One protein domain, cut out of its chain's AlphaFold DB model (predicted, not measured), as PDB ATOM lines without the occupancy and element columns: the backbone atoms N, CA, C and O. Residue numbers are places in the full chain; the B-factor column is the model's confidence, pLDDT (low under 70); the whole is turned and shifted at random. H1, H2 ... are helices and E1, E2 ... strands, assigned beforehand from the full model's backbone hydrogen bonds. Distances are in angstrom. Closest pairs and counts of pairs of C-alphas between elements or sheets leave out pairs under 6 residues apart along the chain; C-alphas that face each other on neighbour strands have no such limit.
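AT A GLANCE: This is residues 2 to 87 and 221 to 311 of the 335 residues of an uncharacterized protein of Laccaria amethystina LaAM-08-1 (UniProt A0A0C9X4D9). A small, strongly twisted sheet of four strands stands in the middle of the domain, between a group of helices, H5 to H8, at one end and a loosely built region with H1, H2 and residues 57 to 69 at the other. The longest helix, H7, packs slantwise over E1 and E2. The printed part has 177 residues, with eight named helices and four named strands in the order E1 E2 H1 H2 E3 H3 H4 E4 H5 H6 H7 H8; the class is mixed, and under half of the residues are in named elements. The sheet's order is E1, E2, E4, E3, mixed. The whole is compact, with a radius of gyration of the C-alphas of 17.0 A and spans of 54 by 41 by 30 A.

IN THESE COORDINATES: E1 is residues 15 to 20, 16.1 A, from C-alpha 15 at (155.701, 99.504, 122.679); E2 is residues 23 to 28, 16.4 A. E4 is residues 246 to 250, 12.9 A, and E3 is residues 223 to 225, 6.2 A. H7 is residues 265 to 277, 18.1 A, and H8 is residues 289 to 298, 14.3 A, ending with C-alpha 298 at (161.160, 83.909, 132.138). H6 is residues 258 to 263, 10.0 A, and H4 is residues 236 to 241, 8.7 A. The four-residue helices are H1, 39 to 42, 5.6 A; H2, 53 to 56, 5.4 A; H3, 227 to 230, 5.5 A; and H5, 252 to 255, 5.0 A.

HOW THE PARTS SIT: E1 and E2 form an antiparallel hairpin, with N 25 and O 18 at 2.8 A. E2 and E4 are antiparallel, with N 28 and O 246 at 2.8 A. E4 and E3 are parallel, with N 225 and O 247 at 2.8 A. E3, H3 H4, E4 make a strand-helix-strand unit, two parallel neighbour strands with helices between, and its crossover is right-handed. H7 is on the sheet at a height of 10.6 A; the closest C-alphas of E1 and H7, those of Val 15 and Leu 268, are 7.3 A apart. On the local plane H7 and E1 stand at 44 degrees. H4 only grazes the sheet with residues 236 to 240; H1, H3 and H6 graze it too, each only just, with 5 pairs of C-alphas within 10 A. H6 and H8 touch, their closest C-alphas, of Leu 261 and Met 298, 6.5 A apart, at a steep tilt of 58 degrees, opposite ways. H7 and H8 are close but not clearly touching, with the C-alphas of Ile 267 and Phe 291, their closest, 7.5 A apart. H5 is close to H6 but not clearly touching, its closest C-alphas, of Leu 254 and Phe 260, 6.8 A apart. H2 is near H1, with the C-alphas of Tyr 42 and Phe 55, their closest, 7.7 A apart. Every O i to N i+4 pair is within hydrogen-bond range in H4 and H7, but 4 of 6 in H8 and 0 of 2 in H6, where 2 of 3 O i to N i+3 pairs are; H1, H2, H3 and H5 are too short for an O i to N i+4 pair.

THE WHOLE: The two C-alphas farthest apart, of Gly 62 and His 311, are 58.7 A apart. Residues 88 to 220 are not printed, and C-alphas 87 and 221 are 6.2 A apart across this cut. The link from H7 to H8, 11 residues, is long. The mean pLDDT of the printed part is 84.2, and residue 2, residues 42 to 69 and residues 310 to 311 are under 70.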
ATOM      1  N   ASP A   2     153.080  83.224 126.904       67.00
ATOM      2  CA  ASP A   2     152.684  83.280 128.324       67.00
ATOM      3  C   ASP A   2     153.661  84.064 129.218       67.00
ATOM      4  O   ASP A   2     153.531  84.058 130.440       67.00
ATOM      5  N   PHE A   3     154.673  84.694 128.614       79.19
ATOM      6  CA  PHE A   3     155.831  85.245 129.328       79.19
ATOM      7  C   PHE A   3     156.013  86.751 129.132       79.19
ATOM      8  O   PHE A   3     156.717  87.377 129.922       79.19
ATOM      9  N   LEU A   4     155.398  87.334 128.098       84.62
ATOM     10  CA  LEU A   4     155.379  88.781 127.911       84.62
ATOM     11  C   LEU A   4     154.145  89.367 128.603       84.62
ATOM     12  O   LEU A   4     153.105  88.707 128.627       84.62
ATOM     13  N   PRO A   5     154.235  90.586 129.155       81.88
ATOM     14  CA  PRO A   5     153.064  91.263 129.686       81.88
ATOM     15  C   PRO A   5     152.030  91.483 128.575       81.88
ATOM     16  O   PRO A   5     152.393  91.887 127.468       81.88
ATOM     17  N   LEU A   6     150.762  91.205 128.876       85.62
ATOM     18  CA  LEU A   6     149.650  91.323 127.934       85.62
ATOM     19  C   LEU A   6     148.673  92.413 128.390       85.62
ATOM     20  O   LEU A   6     148.538  92.662 129.590       85.62
ATOM     21  N   ASP A   7     147.992  93.024 127.430       83.31
ATOM     22  CA  ASP A   7     146.835  93.893 127.641       83.31
ATOM     23  C   ASP A   7     145.545  93.078 127.905       83.31
ATOM     24  O   ASP A   7     145.565  91.849 128.048       83.31
ATOM     25  N   ASP A   8     144.405  93.763 128.011       81.31
ATOM     26  CA  ASP A   8     143.071  93.158 128.157       81.31
ATOM     27  C   ASP A   8     142.653  92.266 126.983       81.31
ATOM     28  O   ASP A   8     141.882  91.324 127.173       81.31
ATOM     29  N   THR A   9     143.182  92.507 125.784       82.19
ATOM     30  CA  THR A   9     142.918  91.689 124.596       82.19
ATOM     31  C   THR A   9     143.778  90.425 124.538       82.19
ATOM     32  O   THR A   9     143.604  89.584 123.648       82.19
ATOM     33  N   GLY A  10     144.698  90.255 125.495       79.88
ATOM     34  CA  GLY A  10     145.663  89.160 125.509       79.88
ATOM     35  C   GLY A  10     146.777  89.334 124.473       79.88
ATOM     36  O   GLY A  10     147.425  88.350 124.102       79.88
ATOM     37  N   LEU A  11     146.992  90.559 123.989       82.25
ATOM     38  CA  LEU A  11     148.073  90.924 123.081       82.25
ATOM     39  C   LEU A  11     149.174  91.657 123.851       82.25
ATOM     40  O   LEU A  11     148.956  92.189 124.932       82.25
ATOM     41  N   VAL A  12     150.394  91.666 123.314       82.38
ATOM     42  CA  VAL A  12     151.456  92.508 123.881       82.38
ATOM     43  C   VAL A  12     151.100  93.968 123.588       82.38
ATOM     44  O   VAL A  12     150.757  94.269 122.435       82.38
ATOM     45  N   PRO A  13     151.196  94.859 124.592       86.19
ATOM     46  CA  PRO A  13     150.818  96.259 124.454       86.19
ATOM     47  C   PRO A  13     151.604  96.959 123.344       86.19
ATOM     48  O   PRO A  13     152.662  96.498 122.902       86.19
ATOM     49  N   GLN A  14     151.119  98.124 122.915       89.88
ATOM     50  CA  GLN A  14     151.937  99.022 122.102       89.88
ATOM     51  C   GLN A  14     153.246  99.321 122.842       89.88
ATOM     52  O   GLN A  14     153.217  99.693 124.013       89.88
ATOM     53  N   VAL A  15     154.375  99.187 122.145       94.19
ATOM     54  CA  VAL A  15     155.701  99.504 122.679       94.19
ATOM     55  C   VAL A  15     156.323 100.631 121.867       94.19
ATOM     56  O   VAL A  15     156.247 100.627 120.636       94.19
ATOM     57  N   ASP A  16     156.961 101.571 122.553       96.19
ATOM     58  CA  ASP A  16     157.777 102.615 121.953       96.19
ATOM     59  C   ASP A  16     159.123 102.759 122.675       96.19
ATOM     60  O   ASP A  16     159.287 102.365 123.835       96.19
ATOM     61  N   PHE A  17     160.114 103.302 121.971       95.88
ATOM     62  CA  PHE A  17     161.479 103.436 122.465       95.88
ATOM     63  C   PHE A  17     162.029 104.816 122.149       95.88
ATOM     64  O   PHE A  17     162.018 105.254 121.000       95.88
ATOM     65  N   ARG A  18     162.631 105.459 123.148       94.94
ATOM     66  CA  ARG A  18     163.275 106.762 122.968       94.94
ATOM     67  C   ARG A  18     164.535 106.847 123.802       94.94
ATOM     68  O   ARG A  18     164.551 106.417 124.947       94.94
ATOM     69  N   THR A  19     165.589 107.426 123.246       92.88
ATOM     70  CA  THR A  19     166.768 107.791 124.034       92.88
ATOM     71  C   THR A  19     166.596 109.223 124.525       92.88
ATOM     72  O   THR A  19     166.417 110.132 123.713       92.88
ATOM     73  N   ILE A  20     166.635 109.427 125.843       86.69
ATOM     74  CA  ILE A  20     166.590 110.749 126.483       86.69
ATOM     75  C   ILE A  20     167.900 110.911 127.255       86.69
ATOM     76  O   ILE A  20     168.192 110.142 128.169       86.69
ATOM     77  N   GLY A  21     168.728 111.875 126.846       85.44
ATOM     78  CA  GLY A  21     170.107 111.960 127.328       85.44
ATOM     79  C   GLY A  21     170.915 110.728 126.906       85.44
ATOM     80  O   GLY A  21     171.009 110.435 125.716       85.44
ATOM     81  N   ASN A  22     171.476 110.008 127.879       86.25
ATOM     82  CA  ASN A  22     172.224 108.762 127.652       86.25
ATOM     83  C   ASN A  22     171.393 107.499 127.919       86.25
ATOM     84  O   ASN A  22     171.896 106.387 127.766       86.25
ATOM     85  N   ASP A  23     170.136 107.666 128.318       89.00
ATOM     86  CA  ASP A  23     169.310 106.589 128.835       89.00
ATOM     87  C   ASP A  23     168.287 106.129 127.795       89.00
ATOM     88  O   ASP A  23     167.617 106.943 127.152       89.00
ATOM     89  N   LEU A  24     168.145 104.810 127.637       94.81
ATOM     90  CA  LEU A  24     167.077 104.218 126.837       94.81
ATOM     91  C   LEU A  24     165.800 104.151 127.673       94.81
ATOM     92  O   LEU A  24     165.768 103.506 128.717       94.81
ATOM     93  N   TRP A  25     164.734 104.763 127.178       96.00
ATOM     94  CA  TRP A  25     163.398 104.685 127.747       96.00
ATOM     95  C   TRP A  25     162.515 103.760 126.920       96.00
ATOM     96  O   TRP A  25     162.606 103.722 125.686       96.00
ATOM     97  N   VAL A  26     161.663 103.027 127.626       97.25
ATOM     98  CA  VAL A  26     160.633 102.161 127.060       97.25
ATOM     99  C   VAL A  26     159.276 102.677 127.507       97.25
ATOM    100  O   VAL A  26     159.067 102.898 128.701       97.25
ATOM    101  N   GLY A  27     158.371 102.856 126.552       97.19
ATOM    102  CA  GLY A  27     156.965 103.165 126.776       97.19
ATOM    103  C   GLY A  27     156.114 101.957 126.410       97.19
ATOM    104  O   GLY A  27     156.275 101.397 125.328       97.19
ATOM    105  N   LEU A  28     155.229 101.544 127.310       96.19
ATOM    106  CA  LEU A  28     154.198 100.535 127.088       96.19
ATOM    107  C   LEU A  28     152.826 101.219 127.157       96.19
ATOM    108  O   LEU A  28     152.613 102.084 128.007       96.19
ATOM    109  N   ASN A  29     151.906 100.852 126.261       95.00
ATOM    110  CA  ASN A  29     150.593 101.496 126.076       95.00
ATOM    111  C   ASN A  29     150.639 102.995 125.719       95.00
ATOM    112  O   ASN A  29     149.607 103.659 125.714       95.00
ATOM    113  N   SER A  30     151.811 103.548 125.397       94.75
ATOM    114  CA  SER A  30     151.957 104.944 124.975       94.75
ATOM    115  C   SER A  30     153.275 105.178 124.241       94.75
ATOM    116  O   SER A  30     154.237 104.433 124.413       94.75
ATOM    117  N   SER A  31     153.318 106.254 123.452       95.00
ATOM    118  CA  SER A  31     154.563 106.813 122.914       95.00
ATOM    119  C   SER A  31     155.441 107.367 124.040       95.00
ATOM    120  O   SER A  31     154.935 107.998 124.974       95.00
ATOM    121  N   CYS A  32     156.757 107.200 123.912       94.69
ATOM    122  CA  CYS A  32     157.768 107.830 124.762       94.69
ATOM    123  C   CYS A  32     157.829 109.359 124.591       94.69
ATOM    124  O   CYS A  32     158.548 110.038 125.330       94.69
ATOM    125  N   ASP A  33     157.097 109.930 123.636       92.19
ATOM    126  CA  ASP A  33     156.903 111.378 123.531       92.19
ATOM    127  C   ASP A  33     156.064 111.945 124.682       92.19
ATOM    128  O   ASP A  33     156.190 113.126 124.991       92.19
ATOM    129  N   ALA A  34     155.268 111.103 125.352       90.38
ATOM    130  CA  ALA A  34     154.496 111.474 126.538       90.38
ATOM    131  C   ALA A  34     155.335 111.517 127.832       90.38
ATOM    132  O   ALA A  34     154.815 111.878 128.886       90.38
ATOM    133  N   ILE A  35     156.619 111.140 127.780       88.75
ATOM    134  CA  ILE A  35     157.528 111.264 128.924       88.75
ATOM    135  C   ILE A  35     157.878 112.751 129.098       88.75
ATOM    136  O   ILE A  35     158.421 113.343 128.157       88.75
ATOM    137  N   PRO A  36     157.634 113.353 130.279       83.44
ATOM    138  CA  PRO A  36     158.023 114.737 130.541       83.44
ATOM    139  C   PRO A  36     159.522 114.948 130.319       83.44
ATOM    140  O   PRO A  36     160.336 114.115 130.724       83.44
ATOM    141  N   SER A  37     159.909 116.067 129.705       78.38
ATOM    142  CA  SER A  37     161.317 116.371 129.394       78.38
ATOM    143  C   SER A  37     162.226 116.356 130.623       78.38
ATOM    144  O   SER A  37     163.389 115.966 130.536       78.38
ATOM    145  N   GLU A  38     161.678 116.754 131.760       75.06
ATOM    146  CA  GLU A  38     162.332 116.889 133.052       75.06
ATOM    147  C   GLU A  38     162.278 115.590 133.879       75.06
ATOM    148  O   GLU A  38     162.851 115.525 134.965       75.06
ATOM    149  N   ALA A  39     161.615 114.535 133.382       77.69
ATOM    150  CA  ALA A  39     161.498 113.243 134.065       77.69
ATOM    151  C   ALA A  39     162.833 112.681 134.602       77.69
ATOM    152  O   ALA A  39     162.825 112.176 135.733       77.69
ATOM    153  N   PRO A  40     163.967 112.778 133.867       75.88
ATOM    154  CA  PRO A  40     165.272 112.337 134.364       75.88
ATOM    155  C   PRO A  40     165.802 113.168 135.541       75.88
ATOM    156  O   PRO A  40     166.484 112.629 136.408       75.88
ATOM    157  N   ASP A  41     165.468 114.458 135.608       72.50
ATOM    158  CA  ASP A  41     165.993 115.384 136.621       72.50
ATOM    159  C   ASP A  41     165.276 115.240 137.976       72.50
ATOM    160  O   ASP A  41     165.785 115.674 139.011       72.50
ATOM    161  N   TYR A  42     164.105 114.595 138.002       68.94
ATOM    162  CA  TYR A  42     163.332 114.370 139.231       68.94
ATOM    163  C   TYR A  42     163.836 113.214 140.090       68.94
ATOM    164  O   TYR A  42     163.295 112.984 141.178       68.94
ATOM    165  N   PHE A  43     164.851 112.481 139.635       67.94
ATOM    166  CA  PHE A  43     165.345 111.325 140.354       67.94
ATOM    167  C   PHE A  43     166.851 111.389 140.601       67.94
ATOM    168  O   PHE A  43     167.671 111.329 139.689       67.94
ATOM    169  N   ASP A  44     167.220 111.465 141.878       67.12
ATOM    170  CA  ASP A  44     168.596 111.304 142.309       67.12
ATOM    171  C   ASP A  44     168.950 109.817 142.260       67.12
ATOM    172  O   ASP A  44     168.707 109.046 143.194       67.12
ATOM    173  N   HIS A  45     169.545 109.423 141.139       64.62
ATOM    174  CA  HIS A  45     170.013 108.064 140.900       64.62
ATOM    175  C   HIS A  45     171.133 107.619 141.849       64.62
ATOM    176  O   HIS A  45     171.325 106.417 142.015       64.62
ATOM    177  N   GLN A  46     171.874 108.541 142.476       60.69
ATOM    178  CA  GLN A  46     172.931 108.175 143.425       60.69
ATOM    179  C   GLN A  46     172.340 107.779 144.776       60.69
ATOM    180  O   GLN A  46     172.806 106.826 145.400       60.69
ATOM    181  N   ASN A  47     171.297 108.488 145.205       58.09
ATOM    182  CA  ASN A  47     170.640 108.251 146.488       58.09
ATOM    183  C   ASN A  47     169.368 107.399 146.378       58.09
ATOM    184  O   ASN A  47     168.754 107.098 147.402       58.09
ATOM    185  N   ASN A  48     168.983 106.993 145.163       62.91
ATOM    186  CA  ASN A  48     167.737 106.284 144.867       62.91
ATOM    187  C   ASN A  48     166.511 107.019 145.447       62.91
ATOM    188  O   ASN A  48     165.593 106.411 146.005       62.91
ATOM    189  N   GLN A  49     166.525 108.350 145.364       64.44
ATOM    190  CA  GLN A  49     165.526 109.225 145.973       64.44
ATOM    191  C   GLN A  49     164.986 110.219 144.956       64.44
ATOM    192  O   GLN A  49     165.683 110.657 144.047       64.44
ATOM    193  N   ARG A  50     163.722 110.607 145.121       63.25
ATOM    194  CA  ARG A  50     163.167 111.715 144.346       63.25
ATOM    195  C   ARG A  50     163.852 113.010 144.760       63.25
ATOM    196  O   ARG A  50     163.944 113.299 145.955       63.25
ATOM    197  N   VAL A  51     164.275 113.798 143.780       60.59
ATOM    198  CA  VAL A  51     164.704 115.172 144.025       60.59
ATOM    199  C   VAL A  51     163.476 115.955 144.503       60.59
ATOM    200  O   VAL A  51     162.372 115.756 143.994       60.59
ATOM    201  N   ALA A  52     163.644 116.764 145.553       52.62
ATOM    202  CA  ALA A  52     162.547 117.419 146.262       52.62
ATOM    203  C   ALA A  52     161.582 118.179 145.329       52.62
ATOM    204  O   ALA A  52     161.959 118.653 144.257       52.62
ATOM    205  N   ASN A  53     160.334 118.344 145.789       53.91
ATOM    206  CA  ASN A  53     159.224 118.983 145.067       53.91
ATOM    207  C   ASN A  53     159.505 120.418 144.563       53.91
ATOM    208  O   ASN A  53     158.692 120.950 143.815       53.91
ATOM    209  N   ASP A  54     160.616 121.050 144.944       45.75
ATOM    210  CA  ASP A  54     160.943 122.439 144.602       45.75
ATOM    211  C   ASP A  54     161.127 122.661 143.088       45.75
ATOM    212  O   ASP A  54     160.817 123.740 142.578       45.75
ATOM    213  N   PHE A  55     161.532 121.629 142.334       46.06
ATOM    214  CA  PHE A  55     161.591 121.674 140.864       46.06
ATOM    215  C   PHE A  55     160.209 121.652 140.196       46.06
ATOM    216  O   PHE A  55     160.094 121.955 139.013       46.06
ATOM    217  N   ARG A  56     159.143 121.348 140.948       52.25
ATOM    218  CA  ARG A  56     157.757 121.315 140.447       52.25
ATOM    219  C   ARG A  56     157.116 122.698 140.358       52.25
ATOM    220  O   ARG A  56     155.943 122.804 140.021       52.25
ATOM    221  N   ALA A  57     157.862 123.745 140.714       49.47
ATOM    222  CA  ALA A  57     157.357 125.104 140.740       49.47
ATOM    223  C   ALA A  57     157.697 125.904 139.477       49.47
ATOM    224  O   ALA A  57     156.950 126.820 139.181       49.47
ATOM    225  N   LYS A  58     158.801 125.657 138.752       44.59
ATOM    226  CA  LYS A  58     159.255 126.564 137.671       44.59
ATOM    227  C   LYS A  58     159.968 125.832 136.542       44.59
ATOM    228  O   LYS A  58     160.810 124.982 136.798       44.59
ATOM    229  N   GLY A  59     159.680 126.219 135.305       41.94
ATOM    230  CA  GLY A  59     160.344 125.680 134.122       41.94
ATOM    231  C   GLY A  59     161.630 126.356 133.704       41.94
ATOM    232  O   GLY A  59     162.061 127.326 134.334       41.94
ATOM    233  N   PRO A  60     162.190 125.923 132.557       31.94
ATOM    234  CA  PRO A  60     163.468 126.404 132.039       31.94
ATOM    235  C   PRO A  60     163.444 127.886 131.624       31.94
ATOM    236  O   PRO A  60     164.498 128.482 131.422       31.94
ATOM    237  N   THR A  61     162.265 128.511 131.525       37.69
ATOM    238  CA  THR A  61     162.094 129.950 131.256       37.69
ATOM    239  C   THR A  61     161.873 130.795 132.519       37.69
ATOM    240  O   THR A  61     161.698 132.008 132.417       37.69
ATOM    241  N   GLY A  62     161.854 130.190 133.711       35.19
ATOM    242  CA  GLY A  62     161.535 130.873 134.970       35.19
ATOM    243  C   GLY A  62     160.042 131.161 135.183       35.19
ATOM    244  O   GLY A  62     159.678 131.699 136.231       35.19
ATOM    245  N   LEU A  63     159.182 130.782 134.229       40.84
ATOM    246  CA  LEU A  63     157.731 130.722 134.408       40.84
ATOM    247  C   LEU A  63     157.379 129.594 135.376       40.84
ATOM    248  O   LEU A  63     158.058 128.565 135.378       40.84
ATOM    249  N   TYR A  64     156.326 129.772 136.177       46.16
ATOM    250  CA  TYR A  64     155.758 128.644 136.904       46.16
ATOM    251  C   TYR A  64     155.256 127.649 135.865       46.16
ATOM    252  O   TYR A  64     154.271 127.919 135.184       46.16
ATOM    253  N   LEU A  65     155.985 126.549 135.669       49.44
ATOM    254  CA  LEU A  65     155.445 125.460 134.884       49.44
ATOM    255  C   LEU A  65     154.495 124.735 135.803       49.44
ATOM    256  O   LEU A  65     154.892 124.195 136.836       49.44
ATOM    257  N   GLU A  66     153.236 124.743 135.409       46.94
ATOM    258  CA  GLU A  66     152.305 123.712 135.800       46.94
ATOM    259  C   GLU A  66     152.879 122.379 135.314       46.94
ATOM    260  O   GLU A  66     152.539 121.879 134.250       46.94
ATOM    261  N   MET A  67     153.757 121.772 136.110       46.66
ATOM    262  CA  MET A  67     153.733 120.326 136.202       46.66
ATOM    263  C   MET A  67     152.390 119.982 136.816       46.66
ATOM    264  O   MET A  67     152.217 119.909 138.043       46.66
ATOM    265  N   GLU A  68     151.405 119.825 135.952       61.75
ATOM    266  CA  GLU A  68     150.169 119.203 136.333       61.75
ATOM    267  C   GLU A  68     150.479 117.718 136.484       61.75
ATOM    268  O   GLU A  68     150.248 116.922 135.583       61.75
ATOM    269  N   TRP A  69     151.013 117.324 137.648       66.88
ATOM    270  CA  TRP A  69     151.185 115.910 137.983       66.88
ATOM    271  C   TRP A  69     149.866 115.145 137.881       66.88
ATOM    272  O   TRP A  69     149.881 113.927 137.940       66.88
ATOM    273  N   ALA A  70     148.725 115.820 137.773       71.00
ATOM    274  CA  ALA A  70     147.456 115.180 137.504       71.00
ATOM    275  C   ALA A  70     147.233 114.821 136.015       71.00
ATOM    276  O   ALA A  70     146.391 113.974 135.738       71.00
ATOM    277  N   LEU A  71     147.972 115.417 135.072       76.81
ATOM    278  CA  LEU A  71     147.816 115.215 133.623       76.81
ATOM    279  C   LEU A  71     149.023 114.547 132.958       76.81
ATOM    280  O   LEU A  71     148.828 113.754 132.040       76.81
ATOM    281  N   ASP A  72     150.234 114.803 133.451       84.81
ATOM    282  CA  ASP A  72     151.450 114.174 132.934       84.81
ATOM    283  C   ASP A  72     151.840 112.935 133.745       84.81
ATOM    284  O   ASP A  72     151.604 112.852 134.958       84.81
ATOM    285  N   ALA A  73     152.493 111.971 133.091       88.56
ATOM    286  CA  ALA A  73     153.032 110.805 133.778       88.56
ATOM    287  C   ALA A  73     154.053 111.237 134.850       88.56
ATOM    288  O   ALA A  73     155.007 111.959 134.570       88.56
ATOM    289  N   ASP A  74     153.871 110.764 136.085       87.38
ATOM    290  CA  ASP A  74     154.797 111.006 137.202       87.38
ATOM    291  C   ASP A  74     155.396 109.678 137.666       87.38
ATOM    292  O   ASP A  74     154.839 108.600 137.428       87.38
ATOM    293  N   TRP A  75     156.506 109.763 138.389       90.38
ATOM    294  CA  TRP A  75     157.102 108.624 139.067       90.38
ATOM    295  C   TRP A  75     156.088 107.923 139.979       90.38
ATOM    296  O   TRP A  75     155.236 108.566 140.609       90.38
ATOM    297  N   TYR A  76     156.208 106.603 140.102       91.88
ATOM    298  CA  TYR A  76     155.368 105.789 140.976       91.88
ATOM    299  C   TYR A  76     155.539 106.171 142.450       91.88
ATOM    300  O   TYR A  76     156.661 106.225 142.965       91.88
ATOM    301  N   ASN A  77     154.428 106.479 143.124       89.25
ATOM    302  CA  ASN A  77     154.389 106.788 144.550       89.25
ATOM    303  C   ASN A  77     153.547 105.723 145.270       89.25
ATOM    304  O   ASN A  77     152.341 105.676 145.021       89.25
ATOM    305  N   PRO A  78     154.127 104.915 146.171       88.38
ATOM    306  CA  PRO A  78     153.372 103.883 146.877       88.38
ATOM    307  C   PRO A  78     152.277 104.445 147.793       88.38
ATOM    308  O   PRO A  78     151.237 103.811 147.951       88.38
ATOM    309  N   ASP A  79     152.449 105.661 148.319       89.12
ATOM    310  CA  ASP A  79     151.429 106.327 149.143       89.12
ATOM    311  C   ASP A  79     150.268 106.893 148.306       89.12
ATOM    312  O   ASP A  79     149.274 107.368 148.852       89.12
ATOM    313  N   ALA A  80     150.394 106.862 146.978       92.06
ATOM    314  CA  ALA A  80     149.396 107.343 146.032       92.06
ATOM    315  C   ALA A  80     149.321 106.414 144.805       92.06
ATOM    316  O   ALA A  80     149.393 106.853 143.655       92.06
ATOM    317  N   GLY A  81     149.195 105.104 145.052       93.56
ATOM    318  CA  GLY A  81     149.207 104.067 144.011       93.56
ATOM    319  C   GLY A  81     148.089 104.180 142.965       93.56
ATOM    320  O   GLY A  81     148.182 103.567 141.906       93.56
ATOM    321  N   TRP A  82     147.064 104.996 143.225       95.88
ATOM    322  CA  TRP A  82     145.958 105.266 142.304       95.88
ATOM    323  C   TRP A  82     146.256 106.339 141.250       95.88
ATOM    324  O   TRP A  82     145.563 106.412 140.240       95.88
ATOM    325  N   ARG A  83     147.284 107.179 141.428       94.81
ATOM    326  CA  ARG A  83     147.570 108.284 140.489       94.81
ATOM    327  C   ARG A  83     147.821 107.872 139.033       94.81
ATOM    328  O   ARG A  83     147.466 108.648 138.151       94.81
ATOM    329  N   PRO A  84     148.369 106.682 138.718       96.19
ATOM    330  CA  PRO A  84     148.447 106.216 137.334       96.19
ATOM    331  C   PRO A  84     147.081 106.122 136.635       96.19
ATOM    332  O   PRO A  84     147.013 106.281 135.420       96.19
ATOM    333  N   PHE A  85     146.007 105.918 137.406       97.44
ATOM    334  CA  PHE A  85     144.624 105.777 136.942       97.44
ATOM    335  C   PHE A  85     143.881 107.115 136.835       97.44
ATOM    336  O   PHE A  85     142.683 107.124 136.567       97.44
ATOM    337  N   MET A  86     144.556 108.249 137.046       96.12
ATOM    338  CA  MET A  86     143.941 109.563 136.848       96.12
ATOM    339  C   MET A  86     143.447 109.713 135.409       96.12
ATOM    340  O   MET A  86     144.238 109.492 134.488       96.12
ATOM    341  N   PRO A  87     142.174 110.082 135.198       95.19
ATOM    342  CA  PRO A  87     141.654 110.293 133.860       95.19
ATOM    343  C   PRO A  87     142.233 111.575 133.251       95.19
ATOM    344  O   PRO A  87     142.222 112.642 133.870       95.19
ATOM    345  N   ARG A 221     146.502 108.773 132.925       93.88
ATOM    346  CA  ARG A 221     147.717 109.594 133.045       93.88
ATOM    347  C   ARG A 221     148.996 108.780 132.874       93.88
ATOM    348  O   ARG A 221     149.968 109.246 132.289       93.88
ATOM    349  N   GLY A 222     148.999 107.566 133.415       95.50
ATOM    350  CA  GLY A 222     150.166 106.701 133.387       95.50
ATOM    351  C   GLY A 222     151.195 106.976 134.479       95.50
ATOM    352  O   GLY A 222     150.953 107.709 135.453       95.50
ATOM    353  N   VAL A 223     152.339 106.302 134.355       95.31
ATOM    354  CA  VAL A 223     153.353 106.229 135.412       95.31
ATOM    355  C   VAL A 223     154.764 105.990 134.880       95.31
ATOM    356  O   VAL A 223     154.973 105.175 133.984       95.31
ATOM    357  N   LEU A 224     155.740 106.671 135.483       94.31
ATOM    358  CA  LEU A 224     157.165 106.363 135.352       94.31
ATOM    359  C   LEU A 224     157.565 105.397 136.484       94.31
ATOM    360  O   LEU A 224     157.290 105.662 137.657       94.31
ATOM    361  N   ILE A 225     158.210 104.283 136.161       94.38
ATOM    362  CA  ILE A 225     158.560 103.229 137.121       94.38
ATOM    363  C   ILE A 225     160.074 103.048 137.153       94.38
ATOM    364  O   ILE A 225     160.722 102.916 136.111       94.38
ATOM    365  N   ASP A 226     160.633 102.992 138.359       92.94
ATOM    366  CA  ASP A 226     161.972 102.453 138.568       92.94
ATOM    367  C   ASP A 226     161.825 100.952 138.812       92.94
ATOM    368  O   ASP A 226     161.380 100.525 139.879       92.94
ATOM    369  N   LEU A 227     162.149 100.141 137.802       93.75
ATOM    370  CA  LEU A 227     161.932  98.699 137.877       93.75
ATOM    371  C   LEU A 227     162.690  98.046 139.034       93.75
ATOM    372  O   LEU A 227     162.155  97.113 139.618       93.75
ATOM    373  N   GLU A 228     163.885  98.510 139.408       91.00
ATOM    374  CA  GLU A 228     164.660  97.886 140.490       91.00
ATOM    375  C   GLU A 228     164.044  98.185 141.868       91.00
ATOM    376  O   GLU A 228     164.079  97.332 142.763       91.00
ATOM    377  N   ARG A 229     163.419  99.360 142.020       89.56
ATOM    378  CA  ARG A 229     162.789  99.818 143.269       89.56
ATOM    379  C   ARG A 229     161.323  99.396 143.416       89.56
ATOM    380  O   ARG A 229     160.906  98.968 144.494       89.56
ATOM    381  N   ASP A 230     160.533  99.552 142.359       91.50
ATOM    382  CA  ASP A 230     159.068  99.613 142.444       91.50
ATOM    383  C   ASP A 230     158.377  98.277 142.161       91.50
ATOM    384  O   ASP A 230     157.234  98.086 142.574       91.50
ATOM    385  N   TRP A 231     159.057  97.329 141.507       90.75
ATOM    386  CA  TRP A 231     158.453  96.077 141.024       90.75
ATOM    387  C   TRP A 231     157.731  95.257 142.104       90.75
ATOM    388  O   TRP A 231     156.789  94.532 141.803       90.75
ATOM    389  N   ARG A 232     158.146  95.374 143.375       89.19
ATOM    390  CA  ARG A 232     157.517  94.675 144.514       89.19
ATOM    391  C   ARG A 232     156.166  95.261 144.921       89.19
ATOM    392  O   ARG A 232     155.437  94.623 145.674       89.19
ATOM    393  N   GLN A 233     155.881  96.488 144.506       89.00
ATOM    394  CA  GLN A 233     154.756  97.285 144.989       89.00
ATOM    395  C   GLN A 233     153.723  97.555 143.895       89.00
ATOM    396  O   GLN A 233     152.619  97.987 144.210       89.00
ATOM    397  N   ILE A 234     154.070  97.309 142.629       90.50
ATOM    398  CA  ILE A 234     153.228  97.616 141.480       90.50
ATOM    399  C   ILE A 234     153.028  96.382 140.603       90.50
ATOM    400  O   ILE A 234     153.970  95.656 140.296       90.50
ATOM    401  N   SER A 235     151.786  96.147 140.178       92.00
ATOM    402  CA  SER A 235     151.474  95.097 139.209       92.00
ATOM    403  C   SER A 235     151.508  95.677 137.798       92.00
ATOM    404  O   SER A 235     150.541  96.281 137.339       92.00
ATOM    405  N   ILE A 236     152.635  95.503 137.106       93.94
ATOM    406  CA  ILE A 236     152.783  95.912 135.701       93.94
ATOM    407  C   ILE A 236     151.722  95.256 134.797       93.94
ATOM    408  O   ILE A 236     151.086  95.983 134.040       93.94
ATOM    409  N   PRO A 237     151.444  93.941 134.892       91.81
ATOM    410  CA  PRO A 237     150.377  93.318 134.108       91.81
ATOM    411  C   PRO A 237     149.003  93.950 134.349       91.81
ATOM    412  O   PRO A 237     148.238  94.124 133.408       91.81
ATOM    413  N   HIS A 238     148.696  94.326 135.595       92.75
ATOM    414  CA  HIS A 238     147.443  95.008 135.926       92.75
ATOM    415  C   HIS A 238     147.339  96.371 135.240       92.75
ATOM    416  O   HIS A 238     146.331  96.671 134.610       92.75
ATOM    417  N   LEU A 239     148.408  97.171 135.300       95.56
ATOM    418  CA  LEU A 239     148.465  98.456 134.602       95.56
ATOM    419  C   LEU A 239     148.267  98.292 133.092       95.56
ATOM    420  O   LEU A 239     147.503  99.034 132.483       95.56
ATOM    421  N   LEU A 240     148.919  97.297 132.492       94.56
ATOM    422  CA  LEU A 240     148.836  97.076 131.053       94.56
ATOM    423  C   LEU A 240     147.456  96.597 130.610       94.56
ATOM    424  O   LEU A 240     146.968  97.061 129.581       94.56
ATOM    425  N   ARG A 241     146.805  95.744 131.411       93.12
ATOM    426  CA  ARG A 241     145.431  95.286 131.177       93.12
ATOM    427  C   ARG A 241     144.433  96.441 131.145       93.12
ATOM    428  O   ARG A 241     143.502  96.407 130.362       93.12
ATOM    429  N   HIS A 242     144.633  97.468 131.962       94.38
ATOM    430  CA  HIS A 242     143.748  98.635 132.003       94.38
ATOM    431  C   HIS A 242     144.237  99.802 131.137       94.38
ATOM    432  O   HIS A 242     143.897 100.953 131.412       94.38
ATOM    433  N   HIS A 243     145.052  99.517 130.112       95.38
ATOM    434  CA  HIS A 243     145.588 100.508 129.172       95.38
ATOM    435  C   HIS A 243     146.288 101.693 129.847       95.38
ATOM    436  O   HIS A 243     146.306 102.802 129.316       95.38
ATOM    437  N   ILE A 244     146.882 101.482 131.028       96.94
ATOM    438  CA  ILE A 244     147.619 102.530 131.733       96.94
ATOM    439  C   ILE A 244     148.969 102.728 131.032       96.94
ATOM    440  O   ILE A 244     149.733 101.759 130.937       96.94
ATOM    441  N   PRO A 245     149.308 103.953 130.580       97.19
ATOM    442  CA  PRO A 245     150.632 104.244 130.050       97.19
ATOM    443  C   PRO A 245     151.712 103.972 131.092       97.19
ATOM    444  O   PRO A 245     151.629 104.426 132.237       97.19
ATOM    445  N   LEU A 246     152.740 103.236 130.699       97.12
ATOM    446  CA  LEU A 246     153.810 102.831 131.593       97.12
ATOM    447  C   LEU A 246     155.145 103.137 130.941       97.12
ATOM    448  O   LEU A 246     155.403 102.724 129.815       97.12
ATOM    449  N   PHE A 247     156.019 103.809 131.678       96.88
ATOM    450  CA  PHE A 247     157.345 104.168 131.199       96.88
ATOM    451  C   PHE A 247     158.399 103.703 132.186       96.88
ATOM    452  O   PHE A 247     158.238 103.846 133.397       96.88
ATOM    453  N   TYR A 248     159.506 103.180 131.684       96.50
ATOM    454  CA  TYR A 248     160.663 102.861 132.511       96.50
ATOM    455  C   TYR A 248     161.947 103.091 131.738       96.50
ATOM    456  O   TYR A 248     162.006 102.991 130.508       96.50
ATOM    457  N   ARG A 249     163.001 103.375 132.492       94.81
ATOM    458  CA  ARG A 249     164.350 103.416 131.956       94.81
ATOM    459  C   ARG A 249     164.925 102.006 131.900       94.81
ATOM    460  O   ARG A 249     164.800 101.249 132.857       94.81
ATOM    461  N   TRP A 250     165.613 101.688 130.810       95.69
ATOM    462  CA  TRP A 250     166.413 100.484 130.670       95.69
ATOM    463  C   TRP A 250     167.901 100.793 130.847       95.69
ATOM    464  O   TRP A 250     168.490 101.545 130.073       95.69
ATOM    465  N   THR A 251     168.505 100.200 131.872       91.94
ATOM    466  CA  THR A 251     169.905 100.397 132.270       91.94
ATOM    467  C   THR A 251     170.716  99.114 132.090       91.94
ATOM    468  O   THR A 251     170.169  98.019 131.940       91.94
ATOM    469  N   GLU A 252     172.044  99.222 132.172       90.81
ATOM    470  CA  GLU A 252     172.928  98.048 132.190       90.81
ATOM    471  C   GLU A 252     172.654  97.125 133.397       90.81
ATOM    472  O   GLU A 252     172.740  95.904 133.264       90.81
ATOM    473  N   SER A 253     172.255  97.679 134.556       91.06
ATOM    474  CA  SER A 253     171.860  96.885 135.736       91.06
ATOM    475  C   SER A 253     170.642  96.001 135.450       91.06
ATOM    476  O   SER A 253     170.631  94.811 135.788       91.06
ATOM    477  N   LEU A 254     169.647  96.545 134.746       93.88
ATOM    478  CA  LEU A 254     168.448  95.814 134.346       93.88
ATOM    479  C   LEU A 254     168.748  94.734 133.303       93.88
ATOM    480  O   LEU A 254     168.180  93.645 133.381       93.88
ATOM    481  N   GLN A 255     169.691  94.976 132.387       92.75
ATOM    482  CA  GLN A 255     170.103  93.984 131.389       92.75
ATOM    483  C   GLN A 255     170.653  92.695 132.022       92.75
ATOM    484  O   GLN A 255     170.405  91.605 131.507       92.75
ATOM    485  N   GLY A 256     171.375  92.801 133.141       91.88
ATOM    486  CA  GLY A 256     171.887  91.642 133.883       91.88
ATOM    487  C   GLY A 256     170.843  90.935 134.758       91.88
ATOM    488  O   GLY A 256     171.121  89.871 135.316       91.88
ATOM    489  N   THR A 257     169.647  91.506 134.898       94.50
ATOM    490  CA  THR A 257     168.659  91.079 135.885       94.50
ATOM    491  C   THR A 257     167.583  90.191 135.253       94.50
ATOM    492  O   THR A 257     166.628  90.658 134.638       94.50
ATOM    493  N   GLN A 258     167.706  88.876 135.468       94.88
ATOM    494  CA  GLN A 258     166.867  87.844 134.832       94.88
ATOM    495  C   GLN A 258     165.352  88.036 135.016       94.88
ATOM    496  O   GLN A 258     164.582  87.737 134.105       94.88
ATOM    497  N   ARG A 259     164.905  88.568 136.163       94.06
ATOM    498  CA  ARG A 259     163.470  88.770 136.431       94.06
ATOM    499  C   ARG A 259     162.811  89.775 135.483       94.06
ATOM    500  O   ARG A 259     161.607  89.709 135.294       94.06
ATOM    501  N   PHE A 260     163.583  90.680 134.876       95.81
ATOM    502  CA  PHE A 260     163.071  91.719 133.976       95.81
ATOM    503  C   PHE A 260     163.243  91.377 132.494       95.81
ATOM    504  O   PHE A 260     163.016  92.232 131.643       95.81
ATOM    505  N   LEU A 261     163.608  90.133 132.155       95.00
ATOM    506  CA  LEU A 261     163.780  89.719 130.759       95.00
ATOM    507  C   LEU A 261     162.526  89.975 129.913       95.00
ATOM    508  O   LEU A 261     162.652  90.396 128.767       95.00
ATOM    509  N   SER A 262     161.325  89.784 130.466       94.06
ATOM    510  CA  SER A 262     160.062  90.038 129.752       94.06
ATOM    511  C   SER A 262     159.812  91.519 129.433       94.06
ATOM    512  O   SER A 262     158.965  91.831 128.600       94.06
ATOM    513  N   LEU A 263     160.574  92.423 130.054       95.69
ATOM    514  CA  LEU A 263     160.583  93.866 129.812       95.69
ATOM    515  C   LEU A 263     161.821  94.322 129.016       95.69
ATOM    516  O   LEU A 263     162.050  95.523 128.853       95.69
ATOM    517  N   SER A 264     162.634  93.388 128.516       96.25
ATOM    518  CA  SER A 264     163.845  93.703 127.757       96.25
ATOM    519  C   SER A 264     163.514  94.412 126.438       96.25
ATOM    520  O   SER A 264     162.787  93.844 125.619       96.25
ATOM    521  N   PRO A 265     164.101  95.591 126.149       96.25
ATOM    522  CA  PRO A 265     163.912  96.287 124.881       96.25
ATOM    523  C   PRO A 265     164.275  95.431 123.673       96.25
ATOM    524  O   PRO A 265     163.619  95.521 122.643       96.25
ATOM    525  N   THR A 266     165.299  94.582 123.786       96.06
ATOM    526  CA  THR A 266     165.719  93.690 122.699       96.06
ATOM    527  C   THR A 266     164.617  92.692 122.349       96.06
ATOM    528  O   THR A 266     164.306  92.510 121.175       96.06
ATOM    529  N   ILE A 267     163.995  92.090 123.366       95.31
ATOM    530  CA  ILE A 267     162.925  91.102 123.187       95.31
ATOM    531  C   ILE A 267     161.643  91.793 122.723       95.31
ATOM    532  O   ILE A 267     161.023  91.341 121.762       95.31
ATOM    533  N   LEU A 268     161.281  92.922 123.340       95.12
ATOM    534  CA  LEU A 268     160.093  93.694 122.977       95.12
ATOM    535  C   LEU A 268     160.160  94.228 121.536       95.12
ATOM    536  O   LEU A 268     159.167  94.143 120.819       95.12
ATOM    537  N   ARG A 269     161.325  94.711 121.071       94.38
ATOM    538  CA  ARG A 269     161.523  95.120 119.663       94.38
ATOM    539  C   ARG A 269     161.349  93.952 118.709       94.38
ATOM    540  O   ARG A 269     160.571  94.044 117.766       94.38
ATOM    541  N   ALA A 270     162.042  92.848 118.977       94.06
ATOM    542  CA  ALA A 270     161.983  91.669 118.125       94.06
ATOM    543  C   ALA A 270     160.572  91.059 118.075       94.06
ATOM    544  O   ALA A 270     160.180  90.491 117.052       94.06
ATOM    545  N   PHE A 271     159.808  91.184 119.163       91.88
ATOM    546  CA  PHE A 271     158.398  90.824 119.208       91.88
ATOM    547  C   PHE A 271     157.549  91.774 118.350       91.88
ATOM    548  O   PHE A 271     156.794  91.309 117.497       91.88
ATOM    549  N   ASP A 272     157.675  93.092 118.539       90.50
ATOM    550  CA  ASP A 272     156.865  94.079 117.815       90.50
ATOM    551  C   ASP A 272     157.131  94.058 116.298       90.50
ATOM    552  O   ASP A 272     156.194  94.122 115.501       90.50
ATOM    553  N   GLU A 273     158.384  93.866 115.881       91.62
ATOM    554  CA  GLU A 273     158.759  93.687 114.472       91.62
ATOM    555  C   GLU A 273     158.055  92.477 113.842       91.62
ATOM    556  O   GLU A 273     157.452  92.587 112.770       91.62
ATOM    557  N   ARG A 274     158.066  91.327 114.527       92.31
ATOM    558  CA  ARG A 274     157.373  90.110 114.071       92.31
ATOM    559  C   ARG A 274     155.865  90.270 114.058       92.31
ATOM    560  O   ARG A 274     155.212  89.813 113.120       92.31
ATOM    561  N   ARG A 275     155.316  90.942 115.068       89.25
ATOM    562  CA  ARG A 275     153.888  91.242 115.159       89.25
ATOM    563  C   ARG A 275     153.434  92.038 113.944       89.25
ATOM    564  O   ARG A 275     152.472  91.646 113.298       89.25
ATOM    565  N   ARG A 276     154.156  93.108 113.590       89.00
ATOM    566  CA  ARG A 276     153.857  93.939 112.409       89.00
ATOM    567  C   ARG A 276     154.015  93.176 111.091       89.00
ATOM    568  O   ARG A 276     153.332  93.499 110.124       89.00
ATOM    569  N   ALA A 277     154.902  92.184 111.044       90.56
ATOM    570  CA  ALA A 277     155.096  91.330 109.874       90.56
ATOM    571  C   ALA A 277     154.035  90.216 109.733       90.56
ATOM    572  O   ALA A 277     153.921  89.625 108.658       90.56
ATOM    573  N   THR A 278     153.260  89.928 110.785       88.06
ATOM    574  CA  THR A 278     152.289  88.824 110.812       88.06
ATOM    575  C   THR A 278     150.860  89.352 110.612       88.06
ATOM    576  O   THR A 278     150.435  90.226 111.365       88.06
ATOM    577  N   PRO A 279     150.073  88.838 109.641       85.88
ATOM    578  CA  PRO A 279     148.759  89.397 109.300       85.88
ATOM    579  C   PRO A 279     147.726  89.444 110.436       85.88
ATOM    580  O   PRO A 279     146.873  90.326 110.434       85.88
ATOM    581  N   ASP A 280     147.772  88.500 111.377       84.00
ATOM    582  CA  ASP A 280     146.862  88.436 112.529       84.00
ATOM    583  C   ASP A 280     147.446  89.080 113.801       84.00
ATOM    584  O   ASP A 280     146.796  89.077 114.846       84.00
ATOM    585  N   GLY A 281     148.670  89.619 113.724       82.56
ATOM    586  CA  GLY A 281     149.385  90.215 114.852       82.56
ATOM    587  C   GLY A 281     149.744  89.228 115.969       82.56
ATOM    588  O   GLY A 281     150.141  89.658 117.055       82.56
ATOM    589  N   ARG A 282     149.608  87.915 115.756       83.88
ATOM    590  CA  ARG A 282     149.905  86.912 116.781       83.88
ATOM    591  C   ARG A 282     151.315  86.382 116.590       83.88
ATOM    592  O   ARG A 282     151.652  85.838 115.548       83.88
ATOM    593  N   VAL A 283     152.128  86.506 117.632       86.94
ATOM    594  CA  VAL A 283     153.489  85.963 117.670       86.94
ATOM    595  C   VAL A 283     153.559  84.943 118.799       86.94
ATOM    596  O   VAL A 283     153.082  85.181 119.914       86.94
ATOM    597  N   SER A 284     154.137  83.785 118.511       87.44
ATOM    598  CA  SER A 284     154.389  82.704 119.457       87.44
ATOM    599  C   SER A 284     155.872  82.632 119.825       87.44
ATOM    600  O   SER A 284     156.733  83.152 119.120       87.44
ATOM    601  N   ALA A 285     156.202  81.963 120.934       86.94
ATOM    602  CA  ALA A 285     157.600  81.782 121.337       86.94
ATOM    603  C   ALA A 285     158.415  81.005 120.282       86.94
ATOM    604  O   ALA A 285     159.600  81.269 120.098       86.94
ATOM    605  N   SER A 286     157.775  80.090 119.543       89.06
ATOM    606  CA  SER A 286     158.402  79.353 118.439       89.06
ATOM    607  C   SER A 286     158.804  80.231 117.254       89.06
ATOM    608  O   SER A 286     159.699  79.841 116.508       89.06
ATOM    609  N   ASP A 287     158.205  81.414 117.102       90.00
ATOM    610  CA  ASP A 287     158.561  82.364 116.039       90.00
ATOM    611  C   ASP A 287     159.839  83.155 116.374       90.00
ATOM    612  O   ASP A 287     160.395  83.847 115.517       90.00
ATOM    613  N   MET A 288     160.321  83.039 117.616       93.00
ATOM    614  CA  MET A 288     161.455  83.762 118.199       93.00
ATOM    615  C   MET A 288     162.520  82.796 118.764       93.00
ATOM    616  O   MET A 288     162.870  82.887 119.945       93.00
ATOM    617  N   PRO A 289     163.039  81.840 117.963       94.69
ATOM    618  CA  PRO A 289     163.945  80.799 118.455       94.69
ATOM    619  C   PRO A 289     165.263  81.348 119.017       94.69
ATOM    620  O   PRO A 289     165.891  80.686 119.842       94.69
ATOM    621  N   GLU A 290     165.681  82.549 118.613       95.75
ATOM    622  CA  GLU A 290     166.881  83.204 119.134       95.75
ATOM    623  C   GLU A 290     166.769  83.622 120.610       95.75
ATOM    624  O   GLU A 290     167.800  83.837 121.235       95.75
ATOM    625  N   PHE A 291     165.551  83.683 121.169       95.56
ATOM    626  CA  PHE A 291     165.292  83.996 122.582       95.56
ATOM    627  C   PHE A 291     164.803  82.781 123.383       95.56
ATOM    628  O   PHE A 291     164.235  82.925 124.467       95.56
ATOM    629  N   ALA A 292     164.976  81.561 122.859       94.19
ATOM    630  CA  ALA A 292     164.463  80.352 123.502       94.19
ATOM    631  C   ALA A 292     165.004  80.171 124.935       94.19
ATOM    632  O   ALA A 292     164.242  79.826 125.838       94.19
ATOM    633  N   SER A 293     166.291  80.450 125.171       94.88
ATOM    634  CA  SER A 293     166.906  80.404 126.508       94.88
ATOM    635  C   SER A 293     166.300  81.412 127.484       94.88
ATOM    636  O   SER A 293     166.068  81.105 128.656       94.88
ATOM    637  N   GLU A 294     166.036  82.621 127.005       95.31
ATOM    638  CA  GLU A 294     165.451  83.709 127.767       95.31
ATOM    639  C   GLU A 294     164.006  83.373 128.124       95.31
ATOM    640  O   GLU A 294     163.618  83.561 129.272       95.31
ATOM    641  N   PHE A 295     163.234  82.794 127.200       93.69
ATOM    642  CA  PHE A 295     161.874  82.333 127.484       93.69
ATOM    643  C   PHE A 295     161.836  81.217 128.530       93.69
ATOM    644  O   PHE A 295     160.965  81.246 129.398       93.69
ATOM    645  N   GLU A 296     162.777  80.266 128.508       92.44
ATOM    646  CA  GLU A 296     162.890  79.281 129.594       92.44
ATOM    647  C   GLU A 296     163.205  79.956 130.935       92.44
ATOM    648  O   GLU A 296     162.622  79.596 131.952       92.44
ATOM    649  N   THR A 297     164.050  80.989 130.936       93.44
ATOM    650  CA  THR A 297     164.364  81.757 132.153       93.44
ATOM    651  C   THR A 297     163.157  82.559 132.650       93.44
ATOM    652  O   THR A 297     162.908  82.622 133.851       93.44
ATOM    653  N   MET A 298     162.358  83.149 131.758       93.94
ATOM    654  CA  MET A 298     161.160  83.909 132.138       93.94
ATOM    655  C   MET A 298     160.111  83.040 132.841       93.94
ATOM    656  O   MET A 298     159.405  83.538 133.717       93.94
ATOM    657  N   LYS A 299     160.023  81.741 132.514       90.69
ATOM    658  CA  LYS A 299     159.110  80.795 133.187       90.69
ATOM    659  C   LYS A 299     159.380  80.665 134.681       90.69
ATOM    660  O   LYS A 299     158.458  80.337 135.430       90.69
ATOM    661  N   ASP A 300     160.604  80.950 135.118       91.44
ATOM    662  CA  ASP A 300     160.971  80.938 136.530       91.44
ATOM    663  C   ASP A 300     160.378  82.118 137.304       91.44
ATOM    664  O   ASP A 300     160.481  82.125 138.528       91.44
ATOM    665  N   TYR A 301     159.740  83.093 136.649       90.69
ATOM    666  CA  TYR A 301     159.165  84.277 137.286       90.69
ATOM    667  C   TYR A 301     157.644  84.363 137.077       90.69
ATOM    668  O   TYR A 301     157.085  83.894 136.081       90.69
ATOM    669  N   ASN A 302     156.928  84.880 138.075       89.00
ATOM    670  CA  ASN A 302     155.497  85.171 137.970       89.00
ATOM    671  C   ASN A 302     155.260  86.583 137.408       89.00
ATOM    672  O   ASN A 302     156.192  87.316 137.089       89.00
ATOM    673  N   GLU A 303     153.991  86.961 137.302       84.31
ATOM    674  CA  GLU A 303     153.553  88.253 136.764       84.31
ATOM    675  C   GLU A 303     153.975  89.461 137.634       84.31
ATOM    676  O   GLU A 303     153.990  90.596 137.168       84.31
ATOM    677  N   PHE A 304     154.399  89.205 138.876       86.69
ATOM    678  CA  PHE A 304     154.984  90.179 139.801       86.69
ATOM    679  C   PHE A 304     156.520  90.135 139.800       86.69
ATOM    680  O   PHE A 304     157.140  90.621 140.739       86.69
ATOM    681  N   PHE A 305     157.154  89.499 138.807       90.75
ATOM    682  CA  PHE A 305     158.614  89.331 138.705       90.75
ATOM    683  C   PHE A 305     159.260  88.629 139.914       90.75
ATOM    684  O   PHE A 305     160.470  88.728 140.144       90.75
ATOM    685  N   GLN A 306     158.464  87.900 140.700       89.44
ATOM    686  CA  GLN A 306     158.944  87.062 141.793       89.44
ATOM    687  C   GLN A 306     159.292  85.688 141.246       89.44
ATOM    688  O   GLN A 306     158.570  85.145 140.402       89.44
ATOM    689  N   ARG A 307     160.363  85.088 141.757       89.00
ATOM    690  CA  ARG A 307     160.722  83.729 141.372       89.00
ATOM    691  C   ARG A 307     159.621  82.756 141.803       89.00
ATOM    692  O   ARG A 307     159.273  82.683 142.984       89.00
ATOM    693  N   ARG A 308     159.089  81.983 140.858       84.19
ATOM    694  CA  ARG A 308     158.159  80.883 141.115       84.19
ATOM    695  C   ARG A 308     158.883  79.831 141.940       84.19
ATOM    696  O   ARG A 308     159.933  79.322 141.547       84.19
ATOM    697  N   VAL A 309     158.324  79.496 143.097       73.88
ATOM    698  CA  VAL A 309     158.838  78.393 143.906       73.88
ATOM    699  C   VAL A 309     157.976  77.174 143.662       73.88
ATOM    700  O   VAL A 309     156.831  77.112 144.089       73.88
ATOM    701  N   PHE A 310     158.544  76.180 142.990       63.91
ATOM    702  CA  PHE A 310     157.839  74.938 142.673       63.91
ATOM    703  C   PHE A 310     157.861  73.912 143.828       63.91
ATOM    704  O   PHE A 310     157.283  72.833 143.708       63.91
ATOM    705  N   HIS A 311     158.501  74.222 144.968       55.34
ATOM    706  CA  HIS A 311     158.711  73.271 146.068       55.34
ATOM    707  C   HIS A 311     158.668  73.924 147.457       55.34
ATOM    708  O   HIS A 311     159.708  74.436 147.853       55.34
TER     709      HIS A 311